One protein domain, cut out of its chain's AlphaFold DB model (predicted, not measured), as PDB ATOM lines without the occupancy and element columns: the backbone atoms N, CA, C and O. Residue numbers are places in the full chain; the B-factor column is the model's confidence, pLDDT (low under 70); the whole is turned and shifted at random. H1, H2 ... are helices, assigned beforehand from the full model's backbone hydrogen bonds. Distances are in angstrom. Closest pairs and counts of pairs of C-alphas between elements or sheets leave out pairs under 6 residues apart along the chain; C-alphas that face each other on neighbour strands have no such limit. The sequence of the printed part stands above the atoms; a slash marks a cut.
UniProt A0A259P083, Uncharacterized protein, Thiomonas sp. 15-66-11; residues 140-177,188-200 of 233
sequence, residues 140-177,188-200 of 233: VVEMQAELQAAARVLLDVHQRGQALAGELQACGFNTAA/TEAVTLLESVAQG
ATOM      1  N   VAL A 140       4.456   5.016   6.379       58.34
ATOM      2  CA  VAL A 140       3.079   5.356   6.797       58.34
ATOM      3  C   VAL A 140       2.204   5.723   5.599       58.34
ATOM      4  O   VAL A 140       1.023   5.380   5.570       58.34
ATOM      5  N   VAL A 141       2.777   6.395   4.599       59.75
ATOM      6  CA  VAL A 141       2.068   6.755   3.363       59.75
ATOM      7  C   VAL A 141       1.819   5.508   2.513       59.75
ATOM      8  O   VAL A 141       0.710   5.327   2.010       59.75
ATOM      9  N   GLU A 142       2.813   4.626   2.406       65.06
ATOM     10  CA  GLU A 142       2.696   3.339   1.718       65.06
ATOM     11  C   GLU A 142       1.696   2.423   2.432       65.06
ATOM     12  O   GLU A 142       0.749   1.964   1.799       65.06
ATOM     13  N   MET A 143       1.783   2.266   3.757       68.19
ATOM     14  CA  MET A 143       0.815   1.474   4.527       68.19
ATOM     15  C   MET A 143      -0.609   2.035   4.444       68.19
ATOM     16  O   MET A 143      -1.571   1.267   4.420       68.19
ATOM     17  N   GLN A 144      -0.783   3.360   4.393       70.62
ATOM     18  CA  GLN A 144      -2.107   3.961   4.224       70.62
ATOM     19  C   GLN A 144      -2.665   3.694   2.821       70.62
ATOM     20  O   GLN A 144      -3.848   3.369   2.689       70.62
ATOM     21  N   ALA A 145      -1.833   3.788   1.784       74.19
ATOM     22  CA  ALA A 145      -2.221   3.455   0.417       74.19
ATOM     23  C   ALA A 145      -2.552   1.959   0.264       74.19
ATOM     24  O   ALA A 145      -3.564   1.613  -0.346       74.19
ATOM     25  N   GLU A 146      -1.757   1.076   0.869       77.56
ATOM     26  CA  GLU A 146      -1.999  -0.368   0.899       77.56
ATOM     27  C   GLU A 146      -3.294  -0.713   1.640       77.56
ATOM     28  O   GLU A 146      -4.093  -1.510   1.147       77.56
ATOM     29  N   LEU A 147      -3.553  -0.074   2.784       80.81
ATOM     30  CA  LEU A 147      -4.787  -0.268   3.543       80.81
ATOM     31  C   LEU A 147      -6.017   0.190   2.745       80.81
ATOM     32  O   LEU A 147      -7.024  -0.519   2.703       80.81
ATOM     33  N   GLN A 148      -5.937   1.344   2.079       82.69
ATOM     34  CA  GLN A 148      -6.995   1.830   1.189       82.69
ATOM     35  C   GLN A 148      -7.232   0.873   0.017       82.69
ATOM     36  O   GLN A 148      -8.381   0.587  -0.326       82.69
ATOM     37  N   ALA A 149      -6.159   0.362  -0.592       81.44
ATOM     38  CA  ALA A 149      -6.244  -0.602  -1.682       81.44
ATOM     39  C   ALA A 149      -6.893  -1.913  -1.214       81.44
ATOM     40  O   ALA A 149      -7.826  -2.397  -1.855       81.44
ATOM     41  N   ALA A 150      -6.474  -2.442  -0.064       82.00
ATOM     42  CA  ALA A 150      -7.054  -3.640   0.532       82.00
ATOM     43  C   ALA A 150      -8.545  -3.455   0.863       82.00
ATOM     44  O   ALA A 150      -9.354  -4.330   0.553       82.00
ATOM     45  N   ALA A 151      -8.932  -2.300   1.417       85.06
ATOM     46  CA  ALA A 151     -10.330  -1.994   1.715       85.06
ATOM     47  C   ALA A 151     -11.203  -1.975   0.449       85.06
ATOM     48  O   ALA A 151     -12.287  -2.558   0.439       85.06
ATOM     49  N   ARG A 152     -10.709  -1.382  -0.648       86.44
ATOM     50  CA  ARG A 152     -11.406  -1.385  -1.946       86.44
ATOM     51  C   ARG A 152     -11.579  -2.792  -2.508       86.44
ATOM     52  O   ARG A 152     -12.660  -3.114  -2.986       86.44
ATOM     53  N   VAL A 153     -10.540  -3.625  -2.428       86.50
ATOM     54  CA  VAL A 153     -10.606  -5.021  -2.889       86.50
ATOM     55  C   VAL A 153     -11.645  -5.807  -2.090       86.50
ATOM     56  O   VAL A 153     -12.441  -6.534  -2.678       86.50
ATOM     57  N   LEU A 154     -11.689  -5.641  -0.766       83.88
ATOM     58  CA  LEU A 154     -12.671  -6.325   0.081       83.88
ATOM     59  C   LEU A 154     -14.112  -5.895  -0.222       83.88
ATOM     60  O   LEU A 154     -14.998  -6.749  -0.271       83.88
ATOM     61  N   LEU A 155     -14.347  -4.602  -0.466       85.38
ATOM     62  CA  LEU A 155     -15.662  -4.099  -0.875       85.38
ATOM     63  C   LEU A 155     -16.089  -4.643  -2.239       85.38
ATOM     64  O   LEU A 155     -17.226  -5.082  -2.384       85.38
ATOM     65  N   ASP A 156     -15.183  -4.661  -3.218       86.88
ATOM     66  CA  ASP A 156     -15.461  -5.193  -4.555       86.88
ATOM     67  C   ASP A 156     -15.808  -6.690  -4.499       86.88
ATOM     68  O   ASP A 156     -16.812  -7.124  -5.062       86.88
ATOM     69  N   VAL A 157     -15.040  -7.484  -3.742       84.75
ATOM     70  CA  VAL A 157     -15.341  -8.910  -3.531       84.75
ATOM     71  C   VAL A 157     -16.704  -9.095  -2.860       84.75
ATOM     72  O   VAL A 157     -17.477  -9.951  -3.292       84.75
ATOM     73  N   HIS A 158     -17.032  -8.285  -1.851       82.19
ATOM     74  CA  HIS A 158     -18.326  -8.349  -1.172       82.19
ATOM     75  C   HIS A 158     -19.497  -8.007  -2.107       82.19
ATOM     76  O   HIS A 158     -20.463  -8.766  -2.176       82.19
ATOM     77  N   GLN A 159     -19.396  -6.921  -2.877       84.31
ATOM     78  CA  GLN A 159     -20.429  -6.499  -3.828       84.31
ATOM     79  C   GLN A 159     -20.649  -7.543  -4.930       84.31
ATOM     80  O   GLN A 159     -21.788  -7.884  -5.250       84.31
ATOM     81  N   ARG A 160     -19.567  -8.111  -5.479       82.00
ATOM     82  CA  ARG A 160     -19.655  -9.206  -6.458       82.00
ATOM     83  C   ARG A 160     -20.267 -10.467  -5.852       82.00
ATOM     84  O   ARG A 160     -21.055 -11.134  -6.517       82.00
ATOM     85  N   GLY A 161     -19.939 -10.774  -4.597       80.81
ATOM     86  CA  GLY A 161     -20.541 -11.875  -3.847       80.81
ATOM     87  C   GLY A 161     -22.052 -11.706  -3.673       80.81
ATOM     88  O   GLY A 161     -22.798 -12.654  -3.909       80.81
ATOM     89  N   GLN A 162     -22.512 -10.494  -3.349       80.00
ATOM     90  CA  GLN A 162     -23.940 -10.172  -3.255       80.00
ATOM     91  C   GLN A 162     -24.655 -10.275  -4.607       80.00
ATOM     92  O   GLN A 162     -25.735 -10.860  -4.681       80.00
ATOM     93  N   ALA A 163     -24.052  -9.756  -5.680       81.62
ATOM     94  CA  ALA A 163     -24.618  -9.857  -7.024       81.62
ATOM     95  C   ALA A 163     -24.798 -11.324  -7.450       81.62
ATOM     96  O   ALA A 163     -25.889 -11.722  -7.854       81.62
ATOM     97  N   LEU A 164     -23.762 -12.149  -7.259       80.25
ATOM     98  CA  LEU A 164     -23.815 -13.582  -7.549       80.25
ATOM     99  C   LEU A 164     -24.858 -14.309  -6.684       80.25
ATOM    100  O   LEU A 164     -25.579 -15.175  -7.179       80.25
ATOM    101  N   ALA A 165     -24.967 -13.961  -5.399       75.00
ATOM    102  CA  ALA A 165     -25.987 -14.526  -4.520       75.00
ATOM    103  C   ALA A 165     -27.410 -14.181  -4.996       75.00
ATOM    104  O   ALA A 165     -28.290 -15.043  -4.952       75.00
ATOM    105  N   GLY A 166     -27.625 -12.962  -5.500       78.19
ATOM    106  CA  GLY A 166     -28.888 -12.544  -6.109       78.19
ATOM    107  C   GLY A 166     -29.224 -13.325  -7.384       78.19
ATOM    108  O   GLY A 166     -30.358 -13.777  -7.546       78.19
ATOM    109  N   GLU A 167     -28.241 -13.555  -8.258       81.25
ATOM    110  CA  GLU A 167     -28.409 -14.373  -9.470       81.25
ATOM    111  C   GLU A 167     -28.763 -15.828  -9.135       81.25
ATOM    112  O   GLU A 167     -29.713 -16.388  -9.684       81.25
ATOM    113  N   LEU A 168     -28.052 -16.435  -8.182       78.00
ATOM    114  CA  LEU A 168     -28.321 -17.803  -7.739       78.00
ATOM    115  C   LEU A 168     -29.710 -17.933  -7.100       78.00
ATOM    116  O   LEU A 168     -30.420 -18.907  -7.366       78.00
ATOM    117  N   GLN A 169     -30.136 -16.939  -6.318       80.31
ATOM    118  CA  GLN A 169     -31.484 -16.897  -5.759       80.31
ATOM    119  C   GLN A 169     -32.556 -16.790  -6.851       80.31
ATOM    120  O   GLN A 169     -33.571 -17.484  -6.781       80.31
ATOM    121  N   ALA A 170     -32.321 -15.983  -7.890       80.88
ATOM    122  CA  ALA A 170     -33.213 -15.878  -9.045       80.88
ATOM    123  C   ALA A 170     -33.321 -17.201  -9.828       80.88
ATOM    124  O   ALA A 170     -34.378 -17.514 -10.375       80.88
ATOM    125  N   CYS A 171     -32.263 -18.015  -9.826       85.12
ATOM    126  CA  CYS A 171     -32.268 -19.376 -10.366       85.12
ATOM    127  C   CYS A 171     -32.895 -20.426  -9.425       85.12
ATOM    128  O   CYS A 171     -32.912 -21.609  -9.762       85.12
ATOM    129  N   GLY A 172     -33.420 -20.022  -8.264       81.44
ATOM    130  CA  GLY A 172     -34.096 -20.905  -7.309       81.44
ATOM    131  C   GLY A 172     -33.169 -21.607  -6.312       81.44
ATOM    132  O   GLY A 172     -33.628 -22.482  -5.576       81.44
ATOM    133  N   PHE A 173     -31.885 -21.242  -6.254       75.06
ATOM    134  CA  PHE A 173     -30.976 -21.750  -5.227       75.06
ATOM    135  C   PHE A 173     -31.186 -21.003  -3.911       75.06
ATOM    136  O   PHE A 173     -31.261 -19.777  -3.871       75.06
ATOM    137  N   ASN A 174     -31.250 -21.743  -2.802       69.56
ATOM    138  CA  ASN A 174     -31.314 -21.129  -1.484       69.56
ATOM    139  C   ASN A 174     -29.925 -20.609  -1.083       69.56
ATOM    140  O   ASN A 174     -29.053 -21.386  -0.697       69.56
ATOM    141  N   THR A 175     -29.734 -19.298  -1.184       66.38
ATOM    142  CA  THR A 175     -28.512 -18.594  -0.774       66.38
ATOM    143  C   THR A 175     -28.585 -18.060   0.658       66.38
ATOM    144  O   THR A 175     -27.582 -17.571   1.175       66.38
ATOM    145  N   ALA A 176     -29.734 -18.199   1.338       57.25
ATOM    146  CA  ALA A 176     -29.864 -17.848   2.744       57.25
ATOM    147  C   ALA A 176     -29.130 -18.889   3.593       57.25
ATOM    148  O   ALA A 176     -29.568 -20.034   3.743       57.25
ATOM    149  N   ALA A 177     -27.992 -18.498   4.154       53.81
ATOM    150  CA  ALA A 177     -27.296 -19.360   5.085       53.81
ATOM    151  C   ALA A 177     -28.045 -19.442   6.424       53.81
ATOM    152  O   ALA A 177     -28.644 -18.457   6.868       53.81
ATOM    153  N   THR A 188     -23.118  -4.842   8.052       75.81
ATOM    154  CA  THR A 188     -23.303  -3.454   7.588       75.81
ATOM    155  C   THR A 188     -22.307  -2.487   8.235       75.81
ATOM    156  O   THR A 188     -21.778  -1.605   7.570       75.81
ATOM    157  N   GLU A 189     -21.985  -2.700   9.514       76.50
ATOM    158  CA  GLU A 189     -20.963  -1.938  10.240       76.50
ATOM    159  C   GLU A 189     -19.554  -2.121   9.655       76.50
ATOM    160  O   GLU A 189     -18.781  -1.175   9.593       76.50
ATOM    161  N   ALA A 190     -19.202  -3.322   9.191       76.50
ATOM    162  CA  ALA A 190     -17.912  -3.577   8.555       76.50
ATOM    163  C   ALA A 190     -17.829  -2.940   7.160       76.50
ATOM    164  O   ALA A 190     -16.775  -2.428   6.786       76.50
ATOM    165  N   VAL A 191     -18.934  -2.930   6.409       81.00
ATOM    166  CA  VAL A 191     -19.009  -2.296   5.084       81.00
ATOM    167  C   VAL A 191     -18.814  -0.783   5.194       81.00
ATOM    168  O   VAL A 191     -17.951  -0.239   4.511       81.00
ATOM    169  N   THR A 192     -19.521  -0.110   6.105       81.38
ATOM    170  CA  THR A 192     -19.399   1.350   6.288       81.38
ATOM    171  C   THR A 192     -17.997   1.771   6.736       81.38
ATOM    172  O   THR A 192     -17.472   2.803   6.307       81.38
ATOM    173  N   LEU A 193     -17.332   0.949   7.549       79.75
ATOM    174  CA  LEU A 193     -15.933   1.165   7.914       79.75
ATOM    175  C   LEU A 193     -15.001   0.990   6.725       79.75
ATOM    176  O   LEU A 193     -14.152   1.844   6.499       79.75
ATOM    177  N   LEU A 194     -15.153  -0.084   5.950       82.50
ATOM    178  CA  LEU A 194     -14.320  -0.303   4.769       82.50
ATOM    179  C   LEU A 194     -14.518   0.811   3.736       82.50
ATOM    180  O   LEU A 194     -13.545   1.236   3.122       82.50
ATOM    181  N   GLU A 195     -15.737   1.335   3.585       84.00
ATOM    182  CA  GLU A 195     -16.030   2.484   2.721       84.00
ATOM    183  C   GLU A 195     -15.331   3.754   3.213       84.00
ATOM    184  O   GLU A 195     -14.682   4.442   2.422       84.00
ATOM    185  N   SER A 196     -15.391   4.043   4.517       80.88
ATOM    186  CA  SER A 196     -14.696   5.205   5.088       80.88
ATOM    187  C   SER A 196     -13.171   5.096   4.958       80.88
ATOM    188  O   SER A 196     -12.520   6.056   4.536       80.88
ATOM    189  N   VAL A 197     -12.604   3.909   5.203       81.25
ATOM    190  CA  VAL A 197     -11.175   3.628   5.006       81.25
ATOM    191  C   VAL A 197     -10.791   3.748   3.531       81.25
ATOM    192  O   VAL A 197      -9.800   4.403   3.226       81.25
ATOM    193  N   ALA A 198     -11.576   3.204   2.595       80.19
ATOM    194  CA  ALA A 198     -11.320   3.278   1.152       80.19
ATOM    195  C   ALA A 198     -11.357   4.714   0.586       80.19
ATOM    196  O   ALA A 198     -10.708   4.995  -0.433       80.19
ATOM    197  N   GLN A 199     -12.103   5.609   1.243       79.25
ATOM    198  CA  GLN A 199     -12.165   7.049   0.965       79.25
ATOM    199  C   GLN A 199     -11.041   7.845   1.651       79.25
ATOM    200  O   GLN A 199     -10.920   9.049   1.438       79.25
ATOM    201  N   GLY A 200     -10.203   7.184   2.451       68.50
ATOM    202  CA  GLY A 200      -9.092   7.811   3.163       68.50
ATOM    203  C   GLY A 200      -9.509   8.630   4.379       68.50
ATOM    204  O   GLY A 200      -8.716   9.444   4.853       68.50
TER     205      GLY A 200
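AT A GLANCE: This is residues 140 to 177 and 188 to 200 of the 233 residues of an uncharacterized protein of Thiomonas sp. 15-66-11 (UniProt A0A259P083). One long, straight helix, H1, makes the longest axis, and a much shorter helix, H2, packs at a slant on one side of it, against residues 147 to 155. After H1 ends at residue 170, residues 171 to 177 turn off the helix and fold back as a short tail. The printed part has 51 residues with two named helices, H1 then H2 along the chain, and no named strand; its class is all helix. The whole is only just loose, close to extended, with a radius of gyration of the C-alphas of 14.4 A, and its outline is a rod of 47 by 17 by 15 A.

IN THESE COORDINATES: H1, residues 140 to 170, runs 44.9 A from C-alpha 140 at (3.079, 5.356, 6.797) to C-alpha 170 at (-33.213, -15.878, -9.045). H2, residues 188 to 198, measures 15.2 A from its first to its last C-alpha and ends at C-alpha 198 at (-11.320, 3.278, 1.152).

HOW THE PARTS SIT: H1 touches H2 with residues 147 to 155 alone, and 16 pairs of C-alphas are within 8 A. The closest C-alphas of the two helices are those of Gln 148 and Ala 198, 4.6 A apart. Their lines stand at a steep tilt of 42 degrees, and they run opposite ways. Their centres are 10.3 A apart. In H1 and H2 every backbone O i to N i+4 pair is within hydrogen-bond range.

THE WHOLE: The two C-alphas farthest apart are those of Val 140 and Gly 172, at 47.7 A. Residues 178 to 187 are not printed, and C-alphas 177 and 188 are 16.6 A apart across the cut. The link from H1 to H2 is the link across the cut. The mean pLDDT of the printed part is 77.7, and the model's confidence is under 70 at residues 140 to 143, 174 to 177 and 200.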